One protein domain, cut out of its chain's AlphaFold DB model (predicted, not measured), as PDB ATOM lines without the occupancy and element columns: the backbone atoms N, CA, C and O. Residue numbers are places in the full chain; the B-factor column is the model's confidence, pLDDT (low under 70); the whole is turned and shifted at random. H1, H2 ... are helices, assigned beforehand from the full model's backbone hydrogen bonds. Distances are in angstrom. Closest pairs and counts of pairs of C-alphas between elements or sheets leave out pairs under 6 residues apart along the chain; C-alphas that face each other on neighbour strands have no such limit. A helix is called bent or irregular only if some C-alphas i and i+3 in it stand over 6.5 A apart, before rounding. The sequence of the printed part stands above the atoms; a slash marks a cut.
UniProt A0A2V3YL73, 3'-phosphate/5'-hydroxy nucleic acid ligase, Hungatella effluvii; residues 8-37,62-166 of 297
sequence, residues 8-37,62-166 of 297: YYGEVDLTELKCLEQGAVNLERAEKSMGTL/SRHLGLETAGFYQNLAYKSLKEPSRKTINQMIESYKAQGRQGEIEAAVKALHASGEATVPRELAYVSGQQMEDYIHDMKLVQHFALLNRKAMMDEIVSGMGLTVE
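AT A GLANCE: This is residues 8 to 37 and 62 to 166 of the 297 residues of the protein "3'-phosphate/5'-hydroxy nucleic acid ligase" of Hungatella effluvii (UniProt A0A2V3YL73). The model is a long rod in which H4 and H7 lie side by side over part of their lengths, with the hairpin of H5 and H6 extending it at one end and the free residues 157 to 162 sticking out at the other. The short helices H1, H2 and H3 pack along one side of the H4 and H7 pair. The printed part has 135 residues with seven named helices, H1 to H7 in chain order, and no named strand: all helix. It is extended, with a radius of gyration of the C-alphas of 22.4 A and spans of 82 by 26 by 23 A.

IN THESE COORDINATES: H1, residues 8 to 11, begins at C-alpha 8 (133.623, 124.509, 135.528). H2 is residues 18 to 22 and H3 residues 27 to 33. H4, residues 63 to 82, is 29.6 A long. H5, residues 86 to 98, is 18.2 A long, and H6, residues 102 to 115, 20.4 A. H6 is irregular: C-alphas 103 and 106 are 7.2 A apart. H7, residues 130 to 161, is 46.8 A long and ends at C-alpha 161 (134.159, 143.459, 141.120).

HOW THE PARTS SIT: H4 and H7, the hubs, touch at a shallow tilt of 12 degrees, opposite ways; their closest C-alphas, Gly 66 and Val 142, are 5.9 A apart. H7 touches H4 with residues 135 to 146 alone. H3 touches H4 at a steep tilt of 41 degrees, closest at C-alphas Ala 30 and Leu 65, 5.7 A. H2 touches H7 at C-alphas Lys 18 and Asp 134, the closest, 6.1 A. H1 touches H7, closest at C-alphas Tyr 8 and Leu 148, 6.3 A. The hairpin H5 and H6 touches at C-alphas Tyr 96 and Gln 102, the closest, 6.0 A. H5 and H7 are apart. Every O i to N i+4 pair is within hydrogen-bond range in H3, H5 and H7, against 15 of 16 in H4, 8 of 10 in H6 and 0 of 1 in H2, where 1 of 2 O i to N i+3 pairs is; H1 is too short for such a pair.

THE WHOLE: The C-alphas farthest apart, Gly 100 and Gly 162, are 81.9 A apart. Residues 38 to 61 are not printed, and C-alphas 37 and 62 are 9.8 A apart across the cut. The link from H6 to H7, 14 residues, is long. Residues 115 to 119 have pLDDT under 70; the mean of the printed part is 91.2.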
ATOM      1  N   TYR A   8     133.323 125.515 134.491       97.06
ATOM      2  CA  TYR A   8     133.623 124.509 135.528       97.06
ATOM      3  C   TYR A   8     132.740 123.273 135.517       97.06
ATOM      4  O   TYR A   8     133.100 122.277 136.135       97.06
ATOM      5  N   TYR A   9     131.615 123.284 134.807       95.81
ATOM      6  CA  TYR A   9     130.883 122.046 134.597       95.81
ATOM      7  C   TYR A   9     131.735 121.002 133.856       95.81
ATOM      8  O   TYR A   9     131.645 119.824 134.168       95.81
ATOM      9  N   GLY A  10     132.623 121.432 132.952       95.44
ATOM     10  CA  GLY A  10     133.554 120.545 132.248       95.44
ATOM     11  C   GLY A  10     134.718 120.017 133.096       95.44
ATOM     12  O   GLY A  10     135.470 119.179 132.613       95.44
ATOM     13  N   GLU A  11     134.883 120.480 134.339       96.62
ATOM     14  CA  GLU A  11     135.930 120.001 135.260       96.62
ATOM     15  C   GLU A  11     135.464 118.827 136.138       96.62
ATOM     16  O   GLU A  11     136.228 118.301 136.949       96.62
ATOM     17  N   VAL A  12     134.211 118.392 135.986       95.94
ATOM     18  CA  VAL A  12     133.658 117.231 136.682       95.94
ATOM     19  C   VAL A  12     132.850 116.372 135.715       95.94
ATOM     20  O   VAL A  12     131.866 116.824 135.137       95.94
ATOM     21  N   ASP A  13     133.243 115.108 135.564       96.00
ATOM     22  CA  ASP A  13     132.503 114.164 134.732       96.00
ATOM     23  C   ASP A  13     131.373 113.507 135.534       96.00
ATOM     24  O   ASP A  13     131.549 112.503 136.224       96.00
ATOM     25  N   LEU A  14     130.181 114.103 135.469       95.81
ATOM     26  CA  LEU A  14     128.992 113.541 136.116       95.81
ATOM     27  C   LEU A  14     128.418 112.325 135.373       95.81
ATOM     28  O   LEU A  14     127.508 111.685 135.900       95.81
ATOM     29  N   THR A  15     128.924 111.984 134.182       94.94
ATOM     30  CA  THR A  15     128.492 110.770 133.471       94.94
ATOM     31  C   THR A  15     129.030 109.497 134.122       94.94
ATOM     32  O   THR A  15     128.448 108.430 133.947       94.94
ATOM     33  N   GLU A  16     130.070 109.615 134.954       96.12
ATOM     34  CA  GLU A  16     130.642 108.499 135.713       96.12
ATOM     35  C   GLU A  16     129.813 108.093 136.944       96.12
ATOM     36  O   GLU A  16     130.087 107.054 137.553       96.12
ATOM     37  N   LEU A  17     128.803 108.886 137.329       97.12
ATOM     38  CA  LEU A  17     127.948 108.593 138.481       97.12
ATOM     39  C   LEU A  17     127.267 107.224 138.331       97.12
ATOM     40  O   LEU A  17     126.485 107.000 137.412       97.12
ATOM     41  N   LYS A  18     127.463 106.329 139.299       96.19
ATOM     42  CA  LYS A  18     126.845 104.994 139.311       96.19
ATOM     43  C   LYS A  18     125.330 105.066 139.446       96.19
ATOM     44  O   LYS A  18     124.601 104.292 138.831       96.19
ATOM     45  N   CYS A  19     124.830 106.044 140.196       93.88
ATOM     46  CA  CYS A  19     123.395 106.295 140.304       93.88
ATOM     47  C   CYS A  19     122.752 106.838 139.010       93.88
ATOM     48  O   CYS A  19     121.525 106.777 138.873       93.88
ATOM     49  N   LEU A  20     123.540 107.337 138.046       90.62
ATOM     50  CA  LEU A  20     123.020 107.854 136.778       90.62
ATOM     51  C   LEU A  20     122.428 106.746 135.905       90.62
ATOM     52  O   LEU A  20     121.372 106.952 135.309       90.62
ATOM     53  N   GLU A  21     123.050 105.565 135.882       78.31
ATOM     54  CA  GLU A  21     122.586 104.405 135.101       78.31
ATOM     55  C   GLU A  21     121.145 103.996 135.453       78.31
ATOM     56  O   GLU A  21     120.438 103.398 134.644       78.31
ATOM     57  N   GLN A  22     120.683 104.357 136.653       78.69
ATOM     58  CA  GLN A  22     119.341 104.061 137.156       78.69
ATOM     59  C   GLN A  22     118.380 105.259 137.067       78.69
ATOM     60  O   GLN A  22     117.303 105.235 137.666       78.69
ATOM     61  N   GLY A  23     118.759 106.314 136.335       81.62
ATOM     62  CA  GLY A  23     117.931 107.498 136.089       81.62
ATOM     63  C   GLY A  23     117.709 108.374 137.322       81.62
ATOM     64  O   GLY A  23     116.715 109.093 137.395       81.62
ATOM     65  N   ALA A  24     118.594 108.291 138.318       87.25
ATOM     66  CA  ALA A  24     118.370 108.935 139.607       87.25
ATOM     67  C   ALA A  24     118.721 110.429 139.648       87.25
ATOM     68  O   ALA A  24     118.272 111.130 140.553       87.25
ATOM     69  N   VAL A  25     119.528 110.901 138.695       93.75
ATOM     70  CA  VAL A  25     120.098 112.253 138.670       93.75
ATOM     71  C   VAL A  25     119.698 112.968 137.387       93.75
ATOM     72  O   VAL A  25     119.768 112.401 136.298       93.75
ATOM     73  N   ASN A  26     119.325 114.243 137.505       95.06
ATOM     74  CA  ASN A  26     119.061 115.100 136.356       95.06
ATOM     75  C   ASN A  26     120.320 115.909 135.983       95.06
ATOM     76  O   ASN A  26     120.617 116.936 136.600       95.06
ATOM     77  N   LEU A  27     121.050 115.455 134.957       95.19
ATOM     78  CA  LEU A  27     122.293 116.100 134.510       95.19
ATOM     79  C   LEU A  27     122.085 117.518 133.972       95.19
ATOM     80  O   LEU A  27     122.883 118.396 134.277       95.19
ATOM     81  N   GLU A  28     121.002 117.771 133.236       95.19
ATOM     82  CA  GLU A  28     120.699 119.114 132.720       95.19
ATOM     83  C   GLU A  28     120.489 120.101 133.878       95.19
ATOM     84  O   GLU A  28     121.035 121.204 133.900       95.19
ATOM     85  N   ARG A  29     119.755 119.687 134.914       95.50
ATOM     86  CA  ARG A  29     119.588 120.484 136.131       95.50
ATOM     87  C   ARG A  29     120.922 120.709 136.837       95.50
ATOM     88  O   ARG A  29     121.164 121.825 137.299       95.50
ATOM     89  N   ALA A  30     121.766 119.681 136.948       96.25
ATOM     90  CA  ALA A  30     123.089 119.807 137.553       96.25
ATOM     91  C   ALA A  30     123.932 120.842 136.789       96.25
ATOM     92  O   ALA A  30     124.394 121.813 137.393       96.25
ATOM     93  N   GLU A  31     124.007 120.713 135.465       96.75
ATOM     94  CA  GLU A  31     124.688 121.625 134.544       96.75
ATOM     95  C   GLU A  31     124.238 123.076 134.718       96.75
ATOM     96  O   GLU A  31     125.049 123.967 134.989       96.75
ATOM     97  N   LYS A  32     122.928 123.323 134.641       96.62
ATOM     98  CA  LYS A  32     122.358 124.673 134.754       96.62
ATOM     99  C   LYS A  32     122.386 125.221 136.185       96.62
ATOM    100  O   LYS A  32     122.067 126.393 136.400       96.62
ATOM    101  N   SER A  33     122.754 124.408 137.177       96.31
ATOM    102  CA  SER A  33     122.887 124.829 138.576       96.31
ATOM    103  C   SER A  33     124.322 125.138 139.010       96.31
ATOM    104  O   SER A  33     124.495 125.716 140.084       96.31
ATOM    105  N   MET A  34     125.332 124.808 138.200       97.56
ATOM    106  CA  MET A  34     126.728 125.162 138.470       97.56
ATOM    107  C   MET A  34     126.891 126.685 138.575       97.56
ATOM    108  O   MET A  34     126.413 127.415 137.711       97.56
ATOM    109  N   GLY A  35     127.558 127.171 139.620       96.50
ATOM    110  CA  GLY A  35     127.713 128.599 139.906       96.50
ATOM    111  C   GLY A  35     126.425 129.277 140.379       96.50
ATOM    112  O   GLY A  35     126.200 130.439 140.052       96.50
ATOM    113  N   THR A  36     125.545 128.564 141.092       95.75
ATOM    114  CA  THR A  36     124.315 129.141 141.664       95.75
ATOM    115  C   THR A  36     124.244 128.947 143.175       95.75
ATOM    116  O   THR A  36     124.667 127.921 143.711       95.75
ATOM    117  N   LEU A  37     123.662 129.930 143.869       95.06
ATOM    118  CA  LEU A  37     123.589 129.945 145.330       95.06
ATOM    119  C   LEU A  37     122.569 128.935 145.868       95.06
ATOM    120  O   LEU A  37     122.908 128.032 146.638       95.06
ATOM    121  N   SER A  62     126.150 121.227 146.826       97.12
ATOM    122  CA  SER A  62     126.001 120.464 145.579       97.12
ATOM    123  C   SER A  62     124.662 120.667 144.864       97.12
ATOM    124  O   SER A  62     124.311 119.883 143.988       97.12
ATOM    125  N   ARG A  63     123.865 121.669 145.256       95.94
ATOM    126  CA  ARG A  63     122.521 121.916 144.705       95.94
ATOM    127  C   ARG A  63     121.643 120.646 144.765       95.94
ATOM    128  O   ARG A  63     121.757 119.863 145.709       95.94
ATOM    129  N   HIS A  64     120.759 120.449 143.784       95.25
ATOM    130  CA  HIS A  64     119.888 119.269 143.710       95.25
ATOM    131  C   HIS A  64     120.648 117.971 143.424       95.25
ATOM    132  O   HIS A  64     120.189 116.928 143.874       95.25
ATOM    133  N   LEU A  65     121.814 118.034 142.771       97.31
ATOM    134  CA  LEU A  65     122.621 116.854 142.448       97.31
ATOM    135  C   LEU A  65     122.885 116.001 143.696       97.31
ATOM    136  O   LEU A  65     122.568 114.819 143.721       97.31
ATOM    137  N   GLY A  66     123.379 116.614 144.776       96.75
ATOM    138  CA  GLY A  66     123.643 115.861 146.008       96.75
ATOM    139  C   GLY A  66     122.389 115.345 146.714       96.75
ATOM    140  O   GLY A  66     122.446 114.292 147.345       96.75
ATOM    141  N   LEU A  67     121.252 116.039 146.590       95.75
ATOM    142  CA  LEU A  67     119.971 115.562 147.121       95.75
ATOM    143  C   LEU A  67     119.480 114.327 146.352       95.75
ATOM    144  O   LEU A  67     119.049 113.354 146.968       95.75
ATOM    145  N   GLU A  68     119.558 114.373 145.024       97.00
ATOM    146  CA  GLU A  68     119.177 113.288 144.118       97.00
ATOM    147  C   GLU A  68     120.058 112.049 144.359       97.00
ATOM    148  O   GLU A  68     119.535 110.965 144.637       97.00
ATOM    149  N   THR A  69     121.385 112.222 144.403       97.19
ATOM    150  CA  THR A  69     122.337 111.146 144.720       97.19
ATOM    151  C   THR A  69     122.096 110.556 146.113       97.19
ATOM    152  O   THR A  69     121.969 109.341 146.255       97.19
ATOM    153  N   ALA A  70     121.974 111.381 147.160       95.44
ATOM    154  CA  ALA A  70     121.717 110.876 148.511       95.44
ATOM    155  C   ALA A  70     120.365 110.146 148.606       95.44
ATOM    156  O   ALA A  70     120.266 109.095 149.241       95.44
ATOM    157  N   GLY A  71     119.327 110.669 147.945       95.62
ATOM    158  CA  GLY A  71     118.003 110.052 147.889       95.62
ATOM    159  C   GLY A  71     118.015 108.685 147.204       95.62
ATOM    160  O   GLY A  71     117.359 107.754 147.682       95.62
ATOM    161  N   PHE A  72     118.794 108.538 146.131       96.50
ATOM    162  CA  PHE A  72     119.013 107.259 145.463       96.50
ATOM    163  C   PHE A  72     119.610 106.218 146.407       96.50
ATOM    164  O   PHE A  72     118.990 105.177 146.635       96.50
ATOM    165  N   TYR A  73     120.763 106.516 147.013       96.25
ATOM    166  CA  TYR A  73     121.446 105.562 147.888       96.25
ATOM    167  C   TYR A  73     120.651 105.264 149.159       96.25
ATOM    168  O   TYR A  73     120.642 104.122 149.614       96.25
ATOM    169  N   GLN A  74     119.890 106.228 149.686       94.56
ATOM    170  CA  GLN A  74     118.978 105.981 150.804       94.56
ATOM    171  C   GLN A  74     117.879 104.974 150.439       94.56
ATOM    172  O   GLN A  74     117.535 104.101 151.241       94.56
ATOM    173  N   ASN A  75     117.311 105.092 149.235       92.50
ATOM    174  CA  ASN A  75     116.307 104.158 148.734       92.50
ATOM    175  C   ASN A  75     116.911 102.785 148.436       92.50
ATOM    176  O   ASN A  75     116.289 101.774 148.760       92.50
ATOM    177  N   LEU A  76     118.110 102.747 147.851       92.31
ATOM    178  CA  LEU A  76     118.846 101.516 147.583       92.31
ATOM    179  C   LEU A  76     119.155 100.765 148.881       92.31
ATOM    180  O   LEU A  76     118.839  99.582 148.983       92.31
ATOM    181  N   ALA A  77     119.682 101.463 149.887       91.94
ATOM    182  CA  ALA A  77     119.930 100.929 151.221       91.94
ATOM    183  C   ALA A  77     118.653 100.351 151.839       91.94
ATOM    184  O   ALA A  77     118.617  99.203 152.272       91.94
ATOM    185  N   TYR A  78     117.573 101.136 151.835       88.81
ATOM    186  CA  TYR A  78     116.317 100.725 152.455       88.81
ATOM    187  C   TYR A  78     115.686  99.503 151.781       88.81
ATOM    188  O   TYR A  78     115.136  98.645 152.467       88.81
ATOM    189  N   LYS A  79     115.770  99.405 150.449       86.75
ATOM    190  CA  LYS A  79     115.319  98.220 149.707       86.75
ATOM    191  C   LYS A  79     116.203  97.011 150.011       86.75
ATOM    192  O   LYS A  79     115.684  95.969 150.388       86.75
ATOM    193  N   SER A  80     117.522  97.184 149.931       85.44
ATOM    194  CA  SER A  80     118.491  96.095 150.109       85.44
ATOM    195  C   SER A  80     118.454  95.490 151.513       85.44
ATOM    196  O   SER A  80     118.668  94.295 151.659       85.44
ATOM    197  N   LEU A  81     118.156  96.293 152.542       83.19
ATOM    198  CA  LEU A  81     118.009  95.813 153.922       83.19
ATOM    199  C   LEU A  81     116.642  95.178 154.216       83.19
ATOM    200  O   LEU A  81     116.513  94.448 155.191       83.19
ATOM    201  N   LYS A  82     115.615  95.468 153.409       78.62
ATOM    202  CA  LYS A  82     114.293  94.833 153.528       78.62
ATOM    203  C   LYS A  82     114.215  93.493 152.814       78.62
ATOM    204  O   LYS A  82     113.398  92.649 153.189       78.62
ATOM    205  N   GLU A  83     114.998  93.332 151.755       75.75
ATOM    206  CA  GLU A  83     115.032  92.107 150.974       75.75
ATOM    207  C   GLU A  83     115.849  91.029 151.699       75.75
ATOM    208  O   GLU A  83     116.966  91.297 152.146       75.75
ATOM    209  N   PRO A  84     115.328  89.793 151.814       73.38
ATOM    210  CA  PRO A  84     116.076  88.693 152.401       73.38
ATOM    211  C   PRO A  84     117.394  88.495 151.654       73.38
ATOM    212  O   PRO A  84     117.417  88.408 150.423       73.38
ATOM    213  N   SER A  85     118.499  88.385 152.393       74.38
ATOM    214  CA  SER A  85     119.803  88.203 151.759       74.38
ATOM    215  C   SER A  85     119.820  86.935 150.895       74.38
ATOM    216  O   SER A  85     119.221  85.911 151.237       74.38
ATOM    217  N   ARG A  86     120.582  86.948 149.793       76.75
ATOM    218  CA  ARG A  86     120.750  85.763 148.928       76.75
ATOM    219  C   ARG A  86     121.256  84.546 149.709       76.75
ATOM    220  O   ARG A  86     120.898  83.417 149.388       76.75
ATOM    221  N   LYS A  87     122.049  84.772 150.762       77.62
ATOM    222  CA  LYS A  87     122.499  83.730 151.690       77.62
ATOM    223  C   LYS A  87     121.325  83.135 152.473       77.62
ATOM    224  O   LYS A  87     121.212  81.916 152.516       77.62
ATOM    225  N   THR A  88     120.448  83.972 153.026       80.00
ATOM    226  CA  THR A  88     119.227  83.549 153.732       80.00
ATOM    227  C   THR A  88     118.327  82.723 152.812       80.00
ATOM    228  O   THR A  88     117.897  81.632 153.179       80.00
ATOM    229  N   ILE A  89     118.114  83.198 151.581       84.56
ATOM    230  CA  ILE A  89     117.328  82.487 150.564       84.56
ATOM    231  C   ILE A  89     117.968  81.130 150.238       84.56
ATOM    232  O   ILE A  89     117.283  80.110 150.254       84.56
ATOM    233  N   ASN A  90     119.283  81.080 150.002       87.25
ATOM    234  CA  ASN A  90     119.984  79.833 149.686       87.25
ATOM    235  C   ASN A  90     119.946  78.826 150.845       87.25
ATOM    236  O   ASN A  90     119.666  77.654 150.611       87.25
ATOM    237  N   GLN A  91     120.156  79.273 152.086       88.00
ATOM    238  CA  GLN A  91     120.052  78.422 153.278       88.00
ATOM    239  C   GLN A  91     118.638  77.851 153.444       88.00
ATOM    240  O   GLN A  91     118.472  76.674 153.774       88.00
ATOM    241  N   MET A  92     117.609  78.657 153.167       86.56
ATOM    242  CA  MET A  92     116.219  78.200 153.163       86.56
ATOM    243  C   MET A  92     115.986  77.145 152.074       86.56
ATOM    244  O   MET A  92     115.430  76.085 152.357       86.56
ATOM    245  N   ILE A  93     116.462  77.394 150.849       90.69
ATOM    246  CA  ILE A  93     116.362  76.458 149.721       90.69
ATOM    247  C   ILE A  93     117.048  75.125 150.048       90.69
ATOM    248  O   ILE A  93     116.473  74.064 149.803       90.69
ATOM    249  N   GLU A  94     118.263  75.153 150.599       92.25
ATOM    250  CA  GLU A  94     119.009  73.951 150.993       92.25
ATOM    251  C   GLU A  94     118.278  73.158 152.083       92.25
ATOM    252  O   GLU A  94     118.127  71.942 151.959       92.25
ATOM    253  N   SER A  95     117.739  73.843 153.095       93.06
ATOM    254  CA  SER A  95     116.947  73.224 154.163       93.06
ATOM    255  C   SER A  95     115.684  72.533 153.632       93.06
ATOM    256  O   SER A  95     115.415  71.378 153.964       93.06
ATOM    257  N   TYR A  96     114.933  73.193 152.743       93.75
ATOM    258  CA  TYR A  96     113.736  72.613 152.125       93.75
ATOM    259  C   TYR A  96     114.073  71.417 151.223       93.75
ATOM    260  O   TYR A  96     113.349  70.419 151.229       93.75
ATOM    261  N   LYS A  97     115.190  71.474 150.482       92.62
ATOM    262  CA  LYS A  97     115.685  70.341 149.680       92.62
ATOM    263  C   LYS A  97     116.049  69.140 150.554       92.62
ATOM    264  O   LYS A  97     115.659  68.029 150.208       92.62
ATOM    265  N   ALA A  98     116.733  69.356 151.678       93.88
ATOM    266  CA  ALA A  98     117.107  68.293 152.615       93.88
ATOM    267  C   ALA A  98     115.887  67.603 153.256       93.88
ATOM    268  O   ALA A  98     115.939  66.417 153.567       93.88
ATOM    269  N   GLN A  99     114.774  68.326 153.404       94.25
ATOM    270  CA  GLN A  99     113.506  67.802 153.927       94.25
ATOM    271  C   GLN A  99     112.622  67.136 152.855       94.25
ATOM    272  O   GLN A  99     111.518  66.699 153.168       94.25
ATOM    273  N   GLY A 100     113.047  67.095 151.586       93.19
ATOM    274  CA  GLY A 100     112.223  66.590 150.479       93.19
ATOM    275  C   GLY A 100     111.048  67.504 150.091       93.19
ATOM    276  O   GLY A 100     110.192  67.106 149.308       93.19
ATOM    277  N   ARG A 101     111.009  68.747 150.588       93.62
ATOM    278  CA  ARG A 101     109.903  69.714 150.418       93.62
ATOM    279  C   ARG A 101     110.126  70.661 149.239       93.62
ATOM    280  O   ARG A 101     109.888  71.864 149.313       93.62
ATOM    281  N   GLN A 102     110.621  70.126 148.126       92.19
ATOM    282  CA  GLN A 102     111.043  70.934 146.976       92.19
ATOM    283  C   GLN A 102     109.889  71.726 146.342       92.19
ATOM    284  O   GLN A 102     110.095  72.866 145.935       92.19
ATOM    285  N   GLY A 103     108.673  71.166 146.327       92.56
ATOM    286  CA  GLY A 103     107.479  71.839 145.801       92.56
ATOM    287  C   GLY A 103     107.015  73.056 146.612       92.56
ATOM    288  O   GLY A 103     106.214  73.842 146.121       92.56
ATOM    289  N   GLU A 104     107.523  73.246 147.834       92.56
ATOM    290  CA  GLU A 104     107.130  74.350 148.719       92.56
ATOM    291  C   GLU A 104     108.102  75.540 148.672       92.56
ATOM    292  O   GLU A 104     107.816  76.594 149.240       92.56
ATOM    293  N   ILE A 105     109.245  75.394 147.991       90.69
ATOM    294  CA  ILE A 105     110.318  76.399 147.967       90.69
ATOM    295  C   ILE A 105     109.824  77.731 147.397       90.69
ATOM    296  O   ILE A 105     110.098  78.781 147.969       90.69
ATOM    297  N   GLU A 106     109.080  77.700 146.293       88.81
ATOM    298  CA  GLU A 106     108.609  78.918 145.627       88.81
ATOM    299  C   GLU A 106     107.661  79.724 146.527       88.81
ATOM    300  O   GLU A 106     107.825  80.935 146.698       88.81
ATOM    301  N   ALA A 107     106.716  79.041 147.183       89.94
ATOM    302  CA  ALA A 107     105.806  79.659 148.141       89.94
ATOM    303  C   ALA A 107     106.552  80.196 149.375       89.94
ATOM    304  O   ALA A 107     106.253  81.295 149.843       89.94
ATOM    305  N   ALA A 108     107.549  79.457 149.869       86.12
ATOM    306  CA  ALA A 108     108.352  79.838 151.026       86.12
ATOM    307  C   ALA A 108     109.233  81.069 150.757       86.12
ATOM    308  O   ALA A 108     109.265  81.987 151.575       86.12
ATOM    309  N   VAL A 109     109.880  81.144 149.588       85.00
ATOM    310  CA  VAL A 109     110.657  82.320 149.162       85.00
ATOM    311  C   VAL A 109     109.744  83.535 149.004       85.00
ATOM    312  O   VAL A 109     110.059  84.616 149.499       85.00
ATOM    313  N   LYS A 110     108.567  83.365 148.390       84.94
ATOM    314  CA  LYS A 110     107.580  84.446 148.252       84.94
ATOM    315  C   LYS A 110     107.078  84.947 149.610       84.94
ATOM    316  O   LYS A 110     106.944  86.154 149.798       84.94
ATOM    317  N   ALA A 111     106.836  84.042 150.559       83.69
ATOM    318  CA  ALA A 111     106.457  84.393 151.924       83.69
ATOM    319  C   ALA A 111     107.582  85.138 152.660       83.69
ATOM    320  O   ALA A 111     107.297  86.118 153.338       83.69
ATOM    321  N   LEU A 112     108.843  84.735 152.469       80.31
ATOM    322  CA  LEU A 112     110.015  85.390 153.058       80.31
ATOM    323  C   LEU A 112     110.204  86.824 152.531       80.31
ATOM    324  O   LEU A 112     110.477  87.744 153.300       80.31
ATOM    325  N   HIS A 113     110.001  87.041 151.227       77.25
ATOM    326  CA  HIS A 113     109.977  88.390 150.650       77.25
ATOM    327  C   HIS A 113     108.803  89.233 151.176       77.25
ATOM    328  O   HIS A 113     108.955  90.436 151.365       77.25
ATOM    329  N   ALA A 114     107.640  88.615 151.417       73.56
ATOM    330  CA  ALA A 114     106.447  89.304 151.908       73.56
ATOM    331  C   ALA A 114     106.505  89.634 153.408       73.56
ATOM    332  O   ALA A 114     105.961  90.657 153.821       73.56
ATOM    333  N   SER A 115     107.157  88.797 154.222       68.44
ATOM    334  CA  SER A 115     107.350  89.064 155.649       68.44
ATOM    335  C   SER A 115     108.347  90.196 155.883       68.44
ATOM    336  O   SER A 115     108.199  90.930 156.858       68.44
ATOM    337  N   GLY A 116     109.320  90.354 154.973       62.00
ATOM    338  CA  GLY A 116     110.446  91.273 155.114       62.00
ATOM    339  C   GLY A 116     111.323  90.930 156.322       62.00
ATOM    340  O   GLY A 116     110.886  90.294 157.281       62.00
ATOM    341  N   GLU A 117     112.576  91.365 156.311       56.91
ATOM    342  CA  GLU A 117     113.315  91.518 157.564       56.91
ATOM    343  C   GLU A 117     113.033  92.927 158.098       56.91
ATOM    344  O   GLU A 117     113.344  93.940 157.471       56.91
ATOM    345  N   ALA A 118     112.370  93.017 159.252       59.16
ATOM    346  CA  ALA A 118     112.286  94.275 159.982       59.16
ATOM    347  C   ALA A 118     113.610  94.483 160.709       59.16
ATOM    348  O   ALA A 118     113.856  93.781 161.687       59.16
ATOM    349  N   THR A 119     114.458  95.420 160.274       66.38
ATOM    350  CA  THR A 119     115.728  95.612 160.996       66.38
ATOM    351  C   THR A 119     116.219  97.052 161.146       66.38
ATOM    352  O   THR A 119     116.846  97.329 162.165       66.38
ATOM    353  N   VAL A 120     115.917  98.003 160.248       76.06
ATOM    354  CA  VAL A 120     116.431  99.387 160.378       76.06
ATOM    355  C   VAL A 120     115.424 100.436 159.859       76.06
ATOM    356  O   VAL A 120     114.899 100.279 158.751       76.06
ATOM    357  N   PRO A 121     115.126 101.522 160.611       86.56
ATOM    358  CA  PRO A 121     114.347 102.656 160.104       86.56
ATOM    359  C   PRO A 121     114.933 103.212 158.803       86.56
ATOM    360  O   PRO A 121     116.150 103.229 158.636       86.56
ATOM    361  N   ARG A 122     114.092 103.733 157.894       86.75
ATOM    362  CA  ARG A 122     114.561 104.248 156.590       86.75
ATOM    363  C   ARG A 122     115.697 105.259 156.733       86.75
ATOM    364  O   ARG A 122     116.620 105.211 155.943       86.75
ATOM    365  N   GLU A 123     115.640 106.125 157.735       88.69
ATOM    366  CA  GLU A 123     116.646 107.166 157.997       88.69
ATOM    367  C   GLU A 123     118.001 106.626 158.470       88.69
ATOM    368  O   GLU A 123     119.001 107.333 158.404       88.69
ATOM    369  N   LEU A 124     118.033 105.383 158.951       90.06
ATOM    370  CA  LEU A 124     119.233 104.705 159.436       90.06
ATOM    371  C   LEU A 124     119.705 103.606 158.471       90.06
ATOM    372  O   LEU A 124     120.688 102.925 158.752       90.06
ATOM    373  N   ALA A 125     119.009 103.409 157.347       91.12
ATOM    374  CA  ALA A 125     119.381 102.407 156.362       91.12
ATOM    375  C   ALA A 125     120.727 102.757 155.714       91.12
ATOM    376  O   ALA A 125     120.982 103.913 155.372       91.12
ATOM    377  N   TYR A 126     121.559 101.738 155.513       91.62
ATOM    378  CA  TYR A 126     122.920 101.857 154.999       91.62
ATOM    379  C   TYR A 126     123.178 100.892 153.834       91.62
ATOM    380  O   TYR A 126     122.522  99.858 153.702       91.62
ATOM    381  N   VAL A 127     124.152 101.238 152.993       92.31
ATOM    382  CA  VAL A 127     124.690 100.371 151.934       92.31
ATOM    383  C   VAL A 127     125.968  99.671 152.408       92.31
ATOM    384  O   VAL A 127     126.649 100.149 153.313       92.31
ATOM    385  N   SER A 128     126.302  98.528 151.807       91.62
ATOM    386  CA  SER A 128     127.531  97.770 152.091       91.62
ATOM    387  C   SER A 128     128.061  97.081 150.827       91.62
ATOM    388  O   SER A 128     127.361  97.020 149.814       91.62
ATOM    389  N   GLY A 129     129.303  96.583 150.862       93.44
ATOM    390  CA  GLY A 129     129.949  95.953 149.702       93.44
ATOM    391  C   GLY A 129     130.015  96.896 148.496       93.44
ATOM    392  O   GLY A 129     130.249  98.091 148.668       93.44
ATOM    393  N   GLN A 130     129.729  96.380 147.296       94.69
ATOM    394  CA  GLN A 130     129.767  97.165 146.055       94.69
ATOM    395  C   GLN A 130     128.899  98.430 146.120       94.69
ATOM    396  O   GLN A 130     129.326  99.491 145.692       94.69
ATOM    397  N   GLN A 131     127.714  98.360 146.736       94.12
ATOM    398  CA  GLN A 131     126.829  99.526 146.848       94.12
ATOM    399  C   GLN A 131     127.449 100.654 147.687       94.12
ATOM    400  O   GLN A 131     127.164 101.826 147.453       94.12
ATOM    401  N   MET A 132     128.278 100.311 148.680       95.75
ATOM    402  CA  MET A 132     129.027 101.295 149.463       95.75
ATOM    403  C   MET A 132     130.183 101.878 148.651       95.75
ATOM    404  O   MET A 132     130.421 103.079 148.719       95.75
ATOM    405  N   GLU A 133     130.883 101.058 147.870       96.69
ATOM    406  CA  GLU A 133     131.940 101.532 146.972       96.69
ATOM    407  C   GLU A 133     131.389 102.514 145.932       96.69
ATOM    408  O   GLU A 133     131.942 103.602 145.767       96.69
ATOM    409  N   ASP A 134     130.250 102.181 145.323       97.00
ATOM    410  CA  ASP A 134     129.535 103.031 144.367       97.00
ATOM    411  C   ASP A 134     129.053 104.331 145.031       97.00
ATOM    412  O   ASP A 134     129.236 105.423 144.491       97.00
ATOM    413  N   TYR A 135     128.519 104.246 146.256       97.06
ATOM    414  CA  TYR A 135     128.124 105.430 147.022       97.06
ATOM    415  C   TYR A 135     129.309 106.358 147.291       97.06
ATOM    416  O   TYR A 135     129.224 107.565 147.067       97.06
ATOM    417  N   ILE A 136     130.432 105.806 147.750       97.81
ATOM    418  CA  ILE A 136     131.646 106.576 148.026       97.81
ATOM    419  C   ILE A 136     132.229 107.171 146.742       97.81
ATOM    420  O   ILE A 136     132.714 108.303 146.770       97.81
ATOM    421  N   HIS A 137     132.173 106.443 145.626       97.31
ATOM    422  CA  HIS A 137     132.539 106.946 144.307       97.31
ATOM    423  C   HIS A 137     131.703 108.178 143.934       97.31
ATOM    424  O   HIS A 137     132.255 109.257 143.712       97.31
ATOM    425  N   ASP A 138     130.377 108.057 143.960       97.69
ATOM    426  CA  ASP A 138     129.476 109.138 143.561       97.69
ATOM    427  C   ASP A 138     129.588 110.350 144.489       97.69
ATOM    428  O   ASP A 138     129.592 111.496 144.035       97.69
ATOM    429  N   MET A 139     129.766 110.120 145.793       97.56
ATOM    430  CA  MET A 139     129.978 111.197 146.759       97.56
ATOM    431  C   MET A 139     131.246 112.005 146.475       97.56
ATOM    432  O   MET A 139     131.238 113.213 146.715       97.56
ATOM    433  N   LYS A 140     132.315 111.407 145.927       97.62
ATOM    434  CA  LYS A 140     133.510 112.167 145.510       97.62
ATOM    435  C   LYS A 140     133.179 113.142 144.383       97.62
ATOM    436  O   LYS A 140     133.554 114.310 144.479       97.62
ATOM    437  N   LEU A 141     132.441 112.693 143.366       97.88
ATOM    438  CA  LEU A 141     132.021 113.530 142.237       97.88
ATOM    439  C   LEU A 141     131.078 114.653 142.691       97.88
ATOM    440  O   LEU A 141     131.291 115.817 142.361       97.88
ATOM    441  N   VAL A 142     130.090 114.336 143.531       98.06
ATOM    442  CA  VAL A 142     129.147 115.323 144.086       98.06
ATOM    443  C   VAL A 142     129.853 116.350 144.979       98.06
ATOM    444  O   VAL A 142     129.552 117.545 144.916       98.06
ATOM    445  N   GLN A 143     130.813 115.915 145.802       98.00
ATOM    446  CA  GLN A 143     131.627 116.816 146.623       98.00
ATOM    447  C   GLN A 143     132.524 117.713 145.762       98.00
ATOM    448  O   GLN A 143     132.667 118.897 146.074       98.00
ATOM    449  N   HIS A 144     133.081 117.185 144.668       98.00
ATOM    450  CA  HIS A 144     133.858 117.971 143.715       98.00
ATOM    451  C   HIS A 144     132.982 119.014 143.008       98.00
ATOM    452  O   HIS A 144     133.329 120.193 142.988       98.00
ATOM    453  N   PHE A 145     131.785 118.628 142.556       98.50
ATOM    454  CA  PHE A 145     130.798 119.558 142.010       98.50
ATOM    455  C   PHE A 145     130.460 120.682 143.003       98.50
ATOM    456  O   PHE A 145     130.402 121.846 142.618       98.50
ATOM    457  N   ALA A 146     130.268 120.376 144.292       98.12
ATOM    458  CA  ALA A 146     129.991 121.397 145.307       98.12
ATOM    459  C   ALA A 146     131.149 122.394 145.482       98.12
ATOM    460  O   ALA A 146     130.907 123.583 145.706       98.12
ATOM    461  N   LEU A 147     132.396 121.918 145.399       97.88
ATOM    462  CA  LEU A 147     133.587 122.767 145.416       97.88
ATOM    463  C   LEU A 147     133.600 123.693 144.197       97.88
ATOM    464  O   LEU A 147     133.699 124.908 144.366       97.88
ATOM    465  N   LEU A 148     133.427 123.135 142.998       98.31
ATOM    466  CA  LEU A 148     133.391 123.889 141.743       98.31
ATOM    467  C   LEU A 148     132.230 124.888 141.702       98.31
ATOM    468  O   LEU A 148     132.401 125.999 141.214       98.31
ATOM    469  N   ASN A 149     131.078 124.549 142.287       98.31
ATOM    470  CA  ASN A 149     129.935 125.454 142.397       98.31
ATOM    471  C   ASN A 149     130.283 126.705 143.215       98.31
ATOM    472  O   ASN A 149     129.999 127.823 142.786       98.31
ATOM    473  N   ARG A 150     130.935 126.534 144.375       97.94
ATOM    474  CA  ARG A 150     131.408 127.670 145.184       97.94
ATOM    475  C   ARG A 150     132.498 128.456 144.468       97.94
ATOM    476  O   ARG A 150     132.451 129.681 144.485       97.94
ATOM    477  N   LYS A 151     133.435 127.762 143.813       97.38
ATOM    478  CA  LYS A 151     134.512 128.392 143.046       97.38
ATOM    479  C   LYS A 151     133.960 129.258 141.908       97.38
ATOM    480  O   LYS A 151     134.343 130.409 141.796       97.38
ATOM    481  N   ALA A 152     132.997 128.742 141.144       97.62
ATOM    482  CA  ALA A 152     132.320 129.475 140.076       97.62
ATOM    483  C   ALA A 152     131.684 130.777 140.585       97.62
ATOM    484  O   ALA A 152     131.882 131.829 139.991       97.62
ATOM    485  N   MET A 153     130.952 130.727 141.707       97.44
ATOM    486  CA  MET A 153     130.374 131.940 142.298       97.44
ATOM    487  C   MET A 153     131.447 132.921 142.778       97.44
ATOM    488  O   MET A 153     131.306 134.121 142.563       97.44
ATOM    489  N   MET A 154     132.510 132.415 143.409       97.12
ATOM    490  CA  MET A 154     133.623 133.236 143.883       97.12
ATOM    491  C   MET A 154     134.307 133.963 142.722       97.12
ATOM    492  O   MET A 154     134.478 135.175 142.782       97.12
ATOM    493  N   ASP A 155     134.643 133.248 141.650       96.31
ATOM    494  CA  ASP A 155     135.363 133.820 140.511       96.31
ATOM    495  C   ASP A 155     134.520 134.852 139.750       96.31
ATOM    496  O   ASP A 155     135.048 135.889 139.352       96.31
ATOM    497  N   GLU A 156     133.213 134.614 139.586       95.75
ATOM    498  CA  GLU A 156     132.293 135.582 138.968       95.75
ATOM    499  C   GLU A 156     132.237 136.890 139.778       95.75
ATOM    500  O   GLU A 156     132.283 137.977 139.201       95.75
ATOM    501  N   ILE A 157     132.197 136.806 141.114       96.50
ATOM    502  CA  ILE A 157     132.168 137.988 141.989       96.50
ATOM    503  C   ILE A 157     133.521 138.701 141.990       96.50
ATOM    504  O   ILE A 157     133.573 139.907 141.765       96.50
ATOM    505  N   VAL A 158     134.617 137.970 142.209       97.06
ATOM    506  CA  VAL A 158     135.974 138.533 142.260       97.06
ATOM    507  C   VAL A 158     136.323 139.219 140.942       97.06
ATOM    508  O   VAL A 158     136.760 140.368 140.952       97.06
ATOM    509  N   SER A 159     136.073 138.553 139.812       96.19
ATOM    510  CA  SER A 159     136.308 139.111 138.478       96.19
ATOM    511  C   SER A 159     135.385 140.298 138.196       96.19
ATOM    512  O   SER A 159     135.853 141.366 137.803       96.19
ATOM    513  N   GLY A 160     134.081 140.150 138.459       97.12
ATOM    514  CA  GLY A 160     133.085 141.192 138.200       97.12
ATOM    515  C   GLY A 160     133.282 142.461 139.031       97.12
ATOM    516  O   GLY A 160     132.939 143.550 138.574       97.12
ATOM    517  N   MET A 161     133.859 142.336 140.228       96.06
ATOM    518  CA  MET A 161     134.159 143.459 141.120       96.06
ATOM    519  C   MET A 161     135.613 143.952 141.023       96.06
ATOM    520  O   MET A 161     135.947 144.951 141.653       96.06
ATOM    521  N   GLY A 162     136.478 143.280 140.253       96.62
ATOM    522  CA  GLY A 162     137.898 143.629 140.146       96.62
ATOM    523  C   GLY A 162     138.669 143.478 141.462       96.62
ATOM    524  O   GLY A 162     139.573 144.264 141.742       96.62
ATOM    525  N   LEU A 163     138.293 142.502 142.292       95.69
ATOM    526  CA  LEU A 163     138.913 142.266 143.596       95.69
ATOM    527  C   LEU A 163     140.224 141.485 143.450       95.69
ATOM    528  O   LEU A 163     140.372 140.636 142.573       95.69
ATOM    529  N   THR A 164     141.167 141.739 144.356       95.62
ATOM    530  CA  THR A 164     142.382 140.926 144.501       95.62
ATOM    531  C   THR A 164     142.230 140.036 145.726       95.62
ATOM    532  O   THR A 164     141.980 140.531 146.820       95.62
ATOM    533  N   VAL A 165     142.356 138.722 145.539       96.38
ATOM    534  CA  VAL A 165     142.275 137.750 146.635       96.38
ATOM    535  C   VAL A 165     143.652 137.606 147.274       96.38
ATOM    536  O   VAL A 165     144.587 137.162 146.612       96.38
ATOM    537  N   GLU A 166     143.770 137.959 148.553       95.88
ATOM    538  CA  GLU A 166     145.013 137.782 149.321       95.88
ATOM    539  C   GLU A 166     145.154 136.357 149.870       95.88
ATOM    540  O   GLU A 166     146.202 135.729 149.742       95.88
TER     541      GLU A 166